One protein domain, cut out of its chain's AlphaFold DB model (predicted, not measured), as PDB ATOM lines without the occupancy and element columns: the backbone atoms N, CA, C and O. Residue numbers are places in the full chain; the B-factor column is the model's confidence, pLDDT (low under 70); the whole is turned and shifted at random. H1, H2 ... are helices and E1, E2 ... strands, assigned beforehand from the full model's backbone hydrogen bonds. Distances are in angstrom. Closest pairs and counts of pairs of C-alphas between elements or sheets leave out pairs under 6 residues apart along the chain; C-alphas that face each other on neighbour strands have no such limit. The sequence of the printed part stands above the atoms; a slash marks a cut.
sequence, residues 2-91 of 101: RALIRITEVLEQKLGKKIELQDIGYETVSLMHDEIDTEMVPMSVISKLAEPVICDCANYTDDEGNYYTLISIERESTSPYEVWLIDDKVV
ATOM      1  N   ARG A   2      28.701  45.561  20.425       80.50
ATOM      2  CA  ARG A   2      28.890  44.773  21.658       80.50
ATOM      3  C   ARG A   2      27.859  43.650  21.816       80.50
ATOM      4  O   ARG A   2      28.237  42.579  22.271       80.50
ATOM      5  N   ALA A   3      26.613  43.854  21.380       89.88
ATOM      6  CA  ALA A   3      25.559  42.840  21.497       89.88
ATOM      7  C   ALA A   3      25.863  41.550  20.715       89.88
ATOM      8  O   ALA A   3      25.608  40.466  21.219       89.88
ATOM      9  N   LEU A   4      26.472  41.652  19.529       92.56
ATOM     10  CA  LEU A   4      26.795  40.503  18.671       92.56
ATOM     11  C   LEU A   4      27.835  39.571  19.328       92.56
ATOM     12  O   LEU A   4      27.670  38.354  19.382       92.56
ATOM     13  N   ILE A   5      28.888  40.151  19.910       92.44
ATOM     14  CA  ILE A   5      29.884  39.388  20.679       92.44
ATOM     15  C   ILE A   5      29.240  38.837  21.956       92.44
ATOM     16  O   ILE A   5      29.394  37.662  22.275       92.44
ATOM     17  N   ARG A   6      28.465  39.671  22.655       94.50
ATOM     18  CA  ARG A   6      27.842  39.316  23.929       94.50
ATOM     19  C   ARG A   6      26.855  38.154  23.812       94.50
ATOM     20  O   ARG A   6      26.881  37.272  24.668       94.50
ATOM     21  N   ILE A   7      26.012  38.135  22.776       96.00
ATOM     22  CA  ILE A   7      25.068  37.033  22.559       96.00
ATOM     23  C   ILE A   7      25.808  35.722  22.310       96.00
ATOM     24  O   ILE A   7      25.475  34.711  22.921       96.00
ATOM     25  N   THR A   8      26.870  35.776  21.507       95.81
ATOM     26  CA  THR A   8      27.733  34.628  21.218       95.81
ATOM     27  C   THR A   8      28.333  34.087  22.515       95.81
ATOM     28  O   THR A   8      28.097  32.940  22.864       95.81
ATOM     29  N   GLU A   9      29.007  34.926  23.308       94.50
ATOM     30  CA  GLU A   9      29.651  34.499  24.561       94.50
ATOM     31  C   GLU A   9      28.687  33.836  25.556       94.50
ATOM     32  O   GLU A   9      29.036  32.842  26.197       94.50
ATOM     33  N   VAL A  10      27.488  34.400  25.725       95.31
ATOM     34  CA  VAL A  10      26.498  33.879  26.679       95.31
ATOM     35  C   VAL A  10      25.892  32.575  26.173       95.31
ATOM     36  O   VAL A  10      25.794  31.613  26.937       95.31
ATOM     37  N   LEU A  11      25.496  32.523  24.902       96.00
ATOM     38  CA  LEU A  11      24.857  31.338  24.344       96.00
ATOM     39  C   LEU A  11      25.849  30.188  24.152       96.00
ATOM     40  O   LEU A  11      25.485  29.049  24.420       96.00
ATOM     41  N   GLU A  12      27.112  30.452  23.810       95.88
ATOM     42  CA  GLU A  12      28.141  29.406  23.773       95.88
ATOM     43  C   GLU A  12      28.334  28.754  25.151       95.88
ATOM     44  O   GLU A  12      28.461  27.533  25.256       95.88
ATOM     45  N   GLN A  13      28.285  29.549  26.229       94.00
ATOM     46  CA  GLN A  13      28.346  29.031  27.599       94.00
ATOM     47  C   GLN A  13      27.094  28.237  27.991       94.00
ATOM     48  O   GLN A  13      27.216  27.219  28.669       94.00
ATOM     49  N   LYS A  14      25.899  28.696  27.598       92.31
ATOM     50  CA  LYS A  14      24.619  28.070  27.979       92.31
ATOM     51  C   LYS A  14      24.313  26.807  27.172       92.31
ATOM     52  O   LYS A  14      23.801  25.846  27.734       92.31
ATOM     53  N   LEU A  15      24.633  26.811  25.881       93.62
ATOM     54  CA  LEU A  15      24.337  25.718  24.951       93.62
ATOM     55  C   LEU A  15      25.501  24.730  24.807       93.62
ATOM     56  O   LEU A  15      25.324  23.649  24.252       93.62
ATOM     57  N   GLY A  16      26.701  25.088  25.279       94.00
ATOM     58  CA  GLY A  16      27.878  24.218  25.209       94.00
ATOM     59  C   GLY A  16      28.365  23.949  23.782       94.00
ATOM     60  O   GLY A  16      29.019  22.935  23.538       94.00
ATOM     61  N   LYS A  17      28.049  24.837  22.833       93.12
ATOM     62  CA  LYS A  17      28.460  24.744  21.426       93.12
ATOM     63  C   LYS A  17      28.971  26.086  20.928       93.12
ATOM     64  O   LYS A  17      28.572  27.118  21.451       93.12
ATOM     65  N   LYS A  18      29.825  26.061  19.905       95.12
ATOM     66  CA  LYS A  18      30.304  27.272  19.231       95.12
ATOM     67  C   LYS A  18      29.178  27.895  18.400       95.12
ATOM     68  O   LYS A  18      28.434  27.156  17.755       95.12
ATOM     69  N   ILE A  19      29.092  29.222  18.383       95.44
ATOM     70  CA  ILE A  19      28.135  29.975  17.565       95.44
ATOM     71  C   ILE A  19      28.913  30.834  16.570       95.44
ATOM     72  O   ILE A  19      29.794  31.608  16.942       95.44
ATOM     73  N   GLU A  20      28.615  30.679  15.281       94.44
ATOM     74  CA  GLU A  20      29.265  31.472  14.243       94.44
ATOM     75  C   GLU A  20      28.554  32.821  14.091       94.44
ATOM     76  O   GLU A  20      27.332  32.894  13.996       94.44
ATOM     77  N   LEU A  21      29.323  33.911  14.005       92.56
ATOM     78  CA  LEU A  21      28.767  35.271  13.929       92.56
ATOM     79  C   LEU A  21      27.844  35.486  12.717       92.56
ATOM     80  O   LEU A  21      26.992  36.364  12.748       92.56
ATOM     81  N   GLN A  22      28.026  34.707  11.649       93.88
ATOM     82  CA  GLN A  22      27.183  34.743  10.448       93.88
ATOM     83  C   GLN A  22      25.754  34.230  10.686       93.88
ATOM     84  O   GLN A  22      24.869  34.553   9.899       93.88
ATOM     85  N   ASP A  23      25.541  33.454  11.752       95.69
ATOM     86  CA  ASP A  23      24.236  32.906  12.126       95.69
ATOM     87  C   ASP A  23      23.485  33.848  13.086       95.69
ATOM     88  O   ASP A  23      22.359  33.564  13.490       95.69
ATOM     89  N   ILE A  24      24.106  34.976  13.455       97.06
ATOM     90  CA  ILE A  24      23.520  36.001  14.313       97.06
ATOM     91  C   ILE A  24      22.885  37.092  13.454       97.06
ATOM     92  O   ILE A  24      23.569  37.803  12.713       97.06
ATOM     93  N   GLY A  25      21.575  37.278  13.607       96.50
ATOM     94  CA  GLY A  25      20.907  38.487  13.142       96.50
ATOM     95  C   GLY A  25      21.313  39.666  14.021       96.50
ATOM     96  O   GLY A  25      21.356  39.541  15.243       96.50
ATOM     97  N   TYR A  26      21.632  40.810  13.418       95.88
ATOM     98  CA  TYR A  26      22.014  42.013  14.156       95.88
ATOM     99  C   TYR A  26      21.408  43.262  13.531       95.88
ATOM    100  O   TYR A  26      21.493  43.467  12.317       95.88
ATOM    101  N   GLU A  27      20.855  44.118  14.379       95.38
ATOM    102  CA  GLU A  27      20.338  45.425  14.000       95.38
ATOM    103  C   GLU A  27      20.550  46.447  15.122       95.38
ATOM    104  O   GLU A  27      20.737  46.100  16.289       95.38
ATOM    105  N   THR A  28      20.512  47.725  14.758       94.81
ATOM    106  CA  THR A  28      20.528  48.835  15.710       94.81
ATOM    107  C   THR A  28      19.271  49.659  15.495       94.81
ATOM    108  O   THR A  28      18.983  50.076  14.372       94.81
ATOM    109  N   VAL A  29      18.547  49.919  16.578       93.38
ATOM    110  CA  VAL A  29      17.301  50.686  16.580       93.38
ATOM    111  C   VAL A  29      17.477  51.932  17.444       93.38
ATOM    112  O   VAL A  29      18.173  51.912  18.458       93.38
ATOM    113  N   SER A  30      16.860  53.031  17.021       95.19
ATOM    114  CA  SER A  30      16.826  54.305  17.737       95.19
ATOM    115  C   SER A  30      15.383  54.576  18.145       95.19
ATOM    116  O   SER A  30      14.541  54.716  17.263       95.19
ATOM    117  N   LEU A  31      15.117  54.654  19.448       94.88
ATOM    118  CA  LEU A  31      13.775  54.795  20.022       94.88
ATOM    119  C   LEU A  31      13.678  56.053  20.892       94.88
ATOM    120  O   LEU A  31      14.627  56.408  21.593       94.88
ATOM    121  N   MET A  32      12.528  56.713  20.884       95.69
ATOM    122  CA  MET A  32      12.160  57.690  21.910       95.69
ATOM    123  C   MET A  32      11.708  56.969  23.186       95.69
ATOM    124  O   MET A  32      11.374  55.783  23.153       95.69
ATOM    125  N   HIS A  33      11.695  57.652  24.335       94.88
ATOM    126  CA  HIS A  33      11.316  57.001  25.595       94.88
ATOM    127  C   HIS A  33       9.890  56.440  25.602       94.88
ATOM    128  O   HIS A  33       9.637  55.453  26.290       94.88
ATOM    129  N   ASP A  34       8.963  57.054  24.866       94.75
ATOM    130  CA  ASP A  34       7.570  56.614  24.747       94.75
ATOM    131  C   ASP A  34       7.376  55.418  23.799       94.75
ATOM    132  O   ASP A  34       6.316  54.794  23.818       94.75
ATOM    133  N   GLU A  35       8.399  55.064  23.019       95.06
ATOM    134  CA  GLU A  35       8.412  53.889  22.139       95.06
ATOM    135  C   GLU A  35       8.967  52.632  22.837       95.06
ATOM    136  O   GLU A  35       8.888  51.532  22.286       95.06
ATOM    137  N   ILE A  36       9.530  52.767  24.044       93.81
ATOM    138  CA  ILE A  36      10.116  51.652  24.800       93.81
ATOM    139  C   ILE A  36       9.050  50.978  25.667       93.81
ATOM    140  O   ILE A  36       8.396  51.616  26.492       93.81
ATOM    141  N   ASP A  37       8.941  49.654  25.548       93.25
ATOM    142  CA  ASP A  37       8.062  48.857  26.400       93.25
ATOM    143  C   ASP A  37       8.560  48.830  27.858       93.25
ATOM    144  O   ASP A  37       9.609  48.266  28.192       93.25
ATOM    145  N   THR A  38       7.765  49.428  28.745       93.12
ATOM    146  CA  THR A  38       8.069  49.521  30.176       93.12
ATOM    147  C   THR A  38       7.990  48.189  30.927       93.12
ATOM    148  O   THR A  38       8.509  48.097  32.043       93.12
ATOM    149  N   GLU A  39       7.369  47.161  30.338       91.06
ATOM    150  CA  GLU A  39       7.382  45.796  30.874       91.06
ATOM    151  C   GLU A  39       8.742  45.118  30.646       91.06
ATOM    152  O   GLU A  39       9.189  44.323  31.475       91.06
ATOM    153  N   MET A  40       9.444  45.482  29.566       90.44
ATOM    154  CA  MET A  40      10.784  44.975  29.249       90.44
ATOM    155  C   MET A  40      11.888  45.795  29.926       90.44
ATOM    156  O   MET A  40      12.882  45.247  30.418       90.44
ATOM    157  N   VAL A  41      11.721  47.118  29.960       91.81
ATOM    158  CA  VAL A  41      12.706  48.053  30.507       91.81
ATOM    159  C   VAL A  41      12.035  48.933  31.561       91.81
ATOM    160  O   VAL A  41      11.209  49.777  31.226       91.81
ATOM    161  N   PRO A  42      12.398  48.815  32.847       92.75
ATOM    162  CA  PRO A  42      11.767  49.612  33.889       92.75
ATOM    163  C   PRO A  42      11.930  51.119  33.651       92.75
ATOM    164  O   PRO A  42      13.018  51.598  33.325       92.75
ATOM    165  N   MET A  43      10.892  51.902  33.959       93.06
ATOM    166  CA  MET A  43      10.927  53.374  33.868       93.06
ATOM    167  C   MET A  43      12.084  54.021  34.649       93.06
ATOM    168  O   MET A  43      12.589  55.082  34.283       93.06
ATOM    169  N   SER A  44      12.545  53.377  35.724       91.25
ATOM    170  CA  SER A  44      13.701  53.821  36.515       91.25
ATOM    171  C   SER A  44      15.040  53.718  35.769       91.25
ATOM    172  O   SER A  44      16.015  54.361  36.176       91.25
ATOM    173  N   VAL A  45      15.093  52.906  34.708       91.50
ATOM    174  CA  VAL A  45      16.193  52.822  33.742       91.50
ATOM    175  C   VAL A  45      15.963  53.838  32.629       91.50
ATOM    176  O   VAL A  45      16.838  54.677  32.433       91.50
ATOM    177  N   ILE A  46      14.786  53.819  31.988       92.75
ATOM    178  CA  ILE A  46      14.440  54.691  30.846       92.75
ATOM    179  C   ILE A  46      14.666  56.169  31.185       92.75
ATOM    180  O   ILE A  46      15.375  56.863  30.473       92.75
ATOM    181  N   SER A  47      14.176  56.637  32.338       91.62
ATOM    182  CA  SER A  47      14.307  58.040  32.786       91.62
ATOM    183  C   SER A  47      15.744  58.562  32.942       91.62
ATOM    184  O   SER A  47      15.936  59.753  33.181       91.62
ATOM    185  N   LYS A  48      16.752  57.687  32.858       91.06
ATOM    186  CA  LYS A  48      18.177  58.030  32.963       91.06
ATOM    187  C   LYS A  48      18.908  57.945  31.624       91.06
ATOM    188  O   LYS A  48      20.115  58.181  31.600       91.06
ATOM    189  N   LEU A  49      18.223  57.533  30.560       90.75
ATOM    190  CA  LEU A  49      18.789  57.450  29.223       90.75
ATOM    191  C   LEU A  49      18.678  58.815  28.538       90.75
ATOM    192  O   LEU A  49      17.788  59.613  28.835       90.75
ATOM    193  N   ALA A  50      19.632  59.097  27.657       89.75
ATOM    194  CA  ALA A  50      19.527  60.217  26.737       89.75
ATOM    195  C   ALA A  50      18.610  59.827  25.571       89.75
ATOM    196  O   ALA A  50      18.567  58.658  25.185       89.75
ATOM    197  N   GLU A  51      17.921  60.808  24.990       90.62
ATOM    198  CA  GLU A  51      17.124  60.603  23.779       90.62
ATOM    199  C   GLU A  51      17.891  61.048  22.519       90.62
ATOM    200  O   GLU A  51      18.528  62.110  22.534       90.62
ATOM    201  N   PRO A  52      17.799  60.288  21.411       92.50
ATOM    202  CA  PRO A  52      17.116  59.000  21.305       92.50
ATOM    203  C   PRO A  52      17.912  57.863  21.967       92.50
ATOM    204  O   PRO A  52      19.144  57.873  21.997       92.50
ATOM    205  N   VAL A  53      17.196  56.857  22.462       93.31
ATOM    206  CA  VAL A  53      17.779  55.651  23.045       93.31
ATOM    207  C   VAL A  53      18.248  54.722  21.936       93.31
ATOM    208  O   VAL A  53      17.456  54.264  21.112       93.31
ATOM    209  N   ILE A  54      19.540  54.404  21.941       92.75
ATOM    210  CA  ILE A  54      20.137  53.458  20.999       92.75
ATOM    211  C   ILE A  54      20.122  52.051  21.596       92.75
ATOM    212  O   ILE A  54      20.686  51.802  22.667       92.75
ATOM    213  N   CYS A  55      19.486  51.135  20.872       93.38
ATOM    214  CA  CYS A  55      19.374  49.726  21.215       93.38
ATOM    215  C   CYS A  55      20.086  48.886  20.154       93.38
ATOM    216  O   CYS A  55      19.759  48.959  18.971       93.38
ATOM    217  N   ASP A  56      21.042  48.069  20.583       95.31
ATOM    218  CA  ASP A  56      21.641  47.029  19.754       95.31
ATOM    219  C   ASP A  56      20.876  45.719  19.978       95.31
ATOM    220  O   ASP A  56      20.885  45.185  21.089       95.31
ATOM    221  N   CYS A  57      20.267  45.177  18.930       95.38
ATOM    222  CA  CYS A  57      19.550  43.910  18.969       95.38
ATOM    223  C   CYS A  57      20.378  42.832  18.268       95.38
ATOM    224  O   CYS A  57      20.850  43.025  17.147       95.38
ATOM    225  N   ALA A  58      20.555  41.691  18.925       97.44
ATOM    226  CA  ALA A  58      21.171  40.511  18.340       97.44
ATOM    227  C   ALA A  58      20.271  39.300  18.574       97.44
ATOM    228  O   ALA A  58      19.721  39.153  19.665       97.44
ATOM    229  N   ASN A  59      20.120  38.439  17.573       97.25
ATOM    230  CA  ASN A  59      19.266  37.265  17.668       97.25
ATOM    231  C   ASN A  59      19.899  36.014  17.057       97.25
ATOM    232  O   ASN A  59      20.733  36.098  16.158       97.25
ATOM    233  N   TYR A  60      19.509  34.860  17.588       98.00
ATOM    234  CA  TYR A  60      20.000  33.542  17.203       98.00
ATOM    235  C   TYR A  60      18.875  32.517  17.322       98.00
ATOM    236  O   TYR A  60      18.152  32.519  18.316       98.00
ATOM    237  N   THR A  61      18.770  31.607  16.358       97.75
ATOM    238  CA  THR A  61      17.895  30.432  16.457       97.75
ATOM    239  C   THR A  61      18.762  29.189  16.585       97.75
ATOM    240  O   THR A  61      19.643  28.970  15.752       97.75
ATOM    241  N   ASP A  62      18.532  28.380  17.619       96.19
ATOM    242  CA  ASP A  62      19.258  27.117  17.773       96.19
ATOM    243  C   ASP A  62      18.678  25.982  16.906       96.19
ATOM    244  O   ASP A  62      17.681  26.136  16.203       96.19
ATOM    245  N   ASP A  63      19.327  24.817  16.955       94.69
ATOM    246  CA  ASP A  63      18.940  23.642  16.164       94.69
ATOM    247  C   ASP A  63      17.611  23.017  16.635       94.69
ATOM    248  O   ASP A  63      17.003  22.236  15.904       94.69
ATOM    249  N   GLU A  64      17.160  23.349  17.849       95.00
ATOM    250  CA  GLU A  64      15.875  22.922  18.414       95.00
ATOM    251  C   GLU A  64      14.741  23.900  18.061       95.00
ATOM    252  O   GLU A  64      13.568  23.597  18.285       95.00
ATOM    253  N   GLY A  65      15.079  25.038  17.445       95.94
ATOM    254  CA  GLY A  65      14.145  26.077  17.036       95.94
ATOM    255  C   GLY A  65      13.870  27.135  18.102       95.94
ATOM    256  O   GLY A  65      13.001  27.973  17.867       95.94
ATOM    257  N   ASN A  66      14.590  27.134  19.231       97.31
ATOM    258  CA  ASN A  66      14.445  28.177  20.245       97.31
ATOM    259  C   ASN A  66      15.050  29.484  19.718       97.31
ATOM    260  O   ASN A  66      16.191  29.503  19.237       97.31
ATOM    261  N   TYR A  67      14.297  30.578  19.828       97.69
ATOM    262  CA  TYR A  67      14.710  31.895  19.352       97.69
ATOM    263  C   TYR A  67      15.206  32.771  20.501       97.69
ATOM    264  O   TYR A  67      14.432  33.202  21.354       97.69
ATOM    265  N   TYR A  68      16.503  33.061  20.515       98.06
ATOM    266  CA  TYR A  68      17.155  33.886  21.526       98.06
ATOM    267  C   TYR A  68      17.338  35.302  21.005       98.06
ATOM    268  O   TYR A  68      17.880  35.497  19.917       98.06
ATOM    269  N   THR A  69      16.970  36.291  21.815       97.62
ATOM    270  CA  THR A  69      17.207  37.706  21.509       97.62
ATOM    271  C   THR A  69      17.890  38.396  22.682       97.62
ATOM    272  O   THR A  69      17.449  38.290  23.826       97.62
ATOM    273  N   LEU A  70      18.958  39.132  22.382       97.25
ATOM    274  CA  LEU A  70      19.586  40.101  23.270       97.25
ATOM    275  C   LEU A  70      19.282  41.506  22.755       97.25
ATOM    276  O   LEU A  70      19.669  41.855  21.642       97.25
ATOM    277  N   ILE A  71      18.673  42.328  23.603       95.56
ATOM    278  CA  ILE A  71      18.561  43.772  23.401       95.56
ATOM    279  C   ILE A  71      19.513  44.445  24.388       95.56
ATOM    280  O   ILE A  71      19.351  44.337  25.603       95.56
ATOM    281  N   SER A  72      20.528  45.123  23.866       94.94
ATOM    282  CA  SER A  72      21.526  45.857  24.638       94.94
ATOM    283  C   SER A  72      21.271  47.353  24.514       94.94
ATOM    284  O   SER A  72      21.489  47.943  23.457       94.94
ATOM    285  N   ILE A  73      20.874  47.975  25.619       93.06
ATOM    286  CA  ILE A  73      20.605  49.411  25.701       93.06
ATOM    287  C   ILE A  73      21.853  50.112  26.225       93.06
ATOM    288  O   ILE A  73      22.295  49.855  27.354       93.06
ATOM    289  N   GLU A  74      22.438  50.989  25.408       86.44
ATOM    290  CA  GLU A  74      23.642  51.719  25.795       86.44
ATOM    291  C   GLU A  74      23.361  52.736  26.909       86.44
ATOM    292  O   GLU A  74      22.311  53.375  26.976       86.44
ATOM    293  N   ARG A  75      24.326  52.873  27.824       83.81
ATOM    294  CA  ARG A  75      24.259  53.785  28.969       83.81
ATOM    295  C   ARG A  75      25.586  54.519  29.082       83.81
ATOM    296  O   ARG A  75      26.634  53.879  29.077       83.81
ATOM    297  N   GLU A  76      25.554  55.843  29.222       74.06
ATOM    298  CA  GLU A  76      26.766  56.677  29.133       74.06
ATOM    299  C   GLU A  76      27.846  56.352  30.177       74.06
ATOM    300  O   GLU A  76      29.028  56.584  29.943       74.06
ATOM    301  N   SER A  77      27.469  55.853  31.358       66.75
ATOM    302  CA  SER A  77      28.395  55.734  32.500       66.75
ATOM    303  C   SER A  77      28.340  54.389  33.219       66.75
ATOM    304  O   SER A  77      28.894  54.245  34.308       66.75
ATOM    305  N   THR A  78      27.660  53.398  32.647       74.31
ATOM    306  CA  THR A  78      27.510  52.065  33.245       74.31
ATOM    307  C   THR A  78      27.553  50.992  32.171       74.31
ATOM    308  O   THR A  78      27.438  51.287  30.984       74.31
ATOM    309  N   SER A  79      27.653  49.730  32.589       83.06
ATOM    310  CA  SER A  79      27.374  48.607  31.697       83.06
ATOM    311  C   SER A  79      26.015  48.792  31.002       83.06
ATOM    312  O   SER A  79      25.098  49.358  31.622       83.06
ATOM    313  N   PRO A  80      25.882  48.336  29.742       89.44
ATOM    314  CA  PRO A  80      24.604  48.321  29.046       89.44
ATOM    315  C   PRO A  80      23.528  47.623  29.876       89.44
ATOM    316  O   PRO A  80      23.825  46.716  30.659       89.44
ATOM    317  N   TYR A  81      22.283  48.059  29.720       91.62
ATOM    318  CA  TYR A  81      21.153  47.308  30.254       91.62
ATOM    319  C   TYR A  81      20.783  46.226  29.239       91.62
ATOM    320  O   TYR A  81      20.496  46.541  28.085       91.62
ATOM    321  N   GLU A  82      20.841  44.965  29.655       94.31
ATOM    322  CA  GLU A  82      20.550  43.816  28.797       94.31
ATOM    323  C   GLU A  82      19.136  43.305  29.071       94.31
ATOM    324  O   GLU A  82      18.788  43.011  30.217       94.31
ATOM    325  N   VAL A  83      18.347  43.148  28.010       95.50
ATOM    326  CA  VAL A  83      17.102  42.378  28.028       95.50
ATOM    327  C   VAL A  83      17.328  41.106  27.231       95.50
ATOM    328  O   VAL A  83      17.776  41.153  26.086       95.50
ATOM    329  N   TRP A  84      17.016  39.975  27.851       96.81
ATOM    330  CA  TRP A  84      17.131  38.655  27.249       96.81
ATOM    331  C   TRP A  84      15.749  38.083  27.010       96.81
ATOM    332  O   TRP A  84      14.913  38.116  27.914       96.81
ATOM    333  N   LEU A  85      15.523  37.557  25.811       96.81
ATOM    334  CA  LEU A  85      14.287  36.887  25.446       96.81
ATOM    335  C   LEU A  85      14.568  35.493  24.895       96.81
ATOM    336  O   LEU A  85      15.558  35.292  24.190       96.81
ATOM    337  N   ILE A  86      13.664  34.566  25.204       97.12
ATOM    338  CA  ILE A  86      13.554  33.257  24.556       97.12
ATOM    339  C   ILE A  86      12.119  33.132  24.060       97.12
ATOM    340  O   ILE A  86      11.188  33.268  24.856       97.12
ATOM    341  N   ASP A  87      11.948  32.916  22.758       96.88
ATOM    342  CA  ASP A  87      10.643  32.839  22.090       96.88
ATOM    343  C   ASP A  87       9.732  34.018  22.477       96.88
ATOM    344  O   ASP A  87       8.615  33.845  22.975       96.88
ATOM    345  N   ASP A  88      10.274  35.230  22.321       93.38
ATOM    346  CA  ASP A  88       9.632  36.519  22.617       93.38
ATOM    347  C   ASP A  88       9.224  36.733  24.086       93.38
ATOM    348  O   ASP A  88       8.502  37.675  24.415       93.38
ATOM    349  N   LYS A  89       9.716  35.898  25.009       95.38
ATOM    350  CA  LYS A  89       9.463  36.045  26.448       95.38
ATOM    351  C   LYS A  89      10.710  36.499  27.173       95.38
ATOM    352  O   LYS A  89      11.750  35.855  27.072       95.38
ATOM    353  N   VAL A  90      10.583  37.564  27.963       95.12
ATOM    354  CA  VAL A  90      11.672  38.066  28.807       95.12
ATOM    355  C   VAL A  90      12.099  36.996  29.811       95.12
ATOM    356  O   VAL A  90      11.286  36.496  30.590       95.12
ATOM    357  N   VAL A  91      13.394  36.682  29.819       94.75
ATOM    358  CA  VAL A  91      14.022  35.764  30.770       94.75
ATOM    359  C   VAL A  91      14.925  36.570  31.704       94.75
ATOM    360  O   VAL A  91      16.058  36.905  31.343       94.75
TER     361      VAL A  91
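What this domain is: This is residues 2 to 91 of the 101 residues of an uncharacterized protein of Bacillus sp. N3536 (UniProt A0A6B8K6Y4). A twisted sheet of four antiparallel strands, E1 - E2 - E3 - E4, makes the long axis; H1 packs slantwise over one face, giving two layers, and small H2 lies near one end. The 90 printed residues, class mixed, hold H1 E1 H2 E2 E3 E4 along the chain. The whole is compact, radius of gyration of the C-alphas 13.5 A, but elongated, spanning 38 by 23 by 19 A.

Where its parts are: E1 is residues 25 to 31, E2 53 to 61 (26.1 A), E3 67 to 73 and E4 81 to 86, ending at C-alpha 86 (13.554, 33.257, 24.556). H1, residues 2 to 15, spans 19.9 A from C-alpha 2 (28.890, 44.773, 21.658). H2 is residues 43 to 46.

How they stand to each other: E2, E3 and E4 form a meander, each the antiparallel neighbour of the one before. Within hydrogen-bond range are N 27 and O 57 of E1 and E2, 3.0 A; N 58 and O 70 of E2 and E3, 2.9 A; N 71 and O 83 of E3 and E4, 2.9 A. H1 is on the sheet at a height of 8.6 A, over E2 and E3; its closest C-alphas to E2 are Leu 4 and Ala 58, 5.6 A. H2 only grazes the sheet with residues 45 to 46. Every O i to N i+4 pair of H1 is within range; H2 is too short for one.

The domain as a whole: The printed part has no cut. The link E1 to H2 is long, 11 residues. Residue 77 is under pLDDT 70.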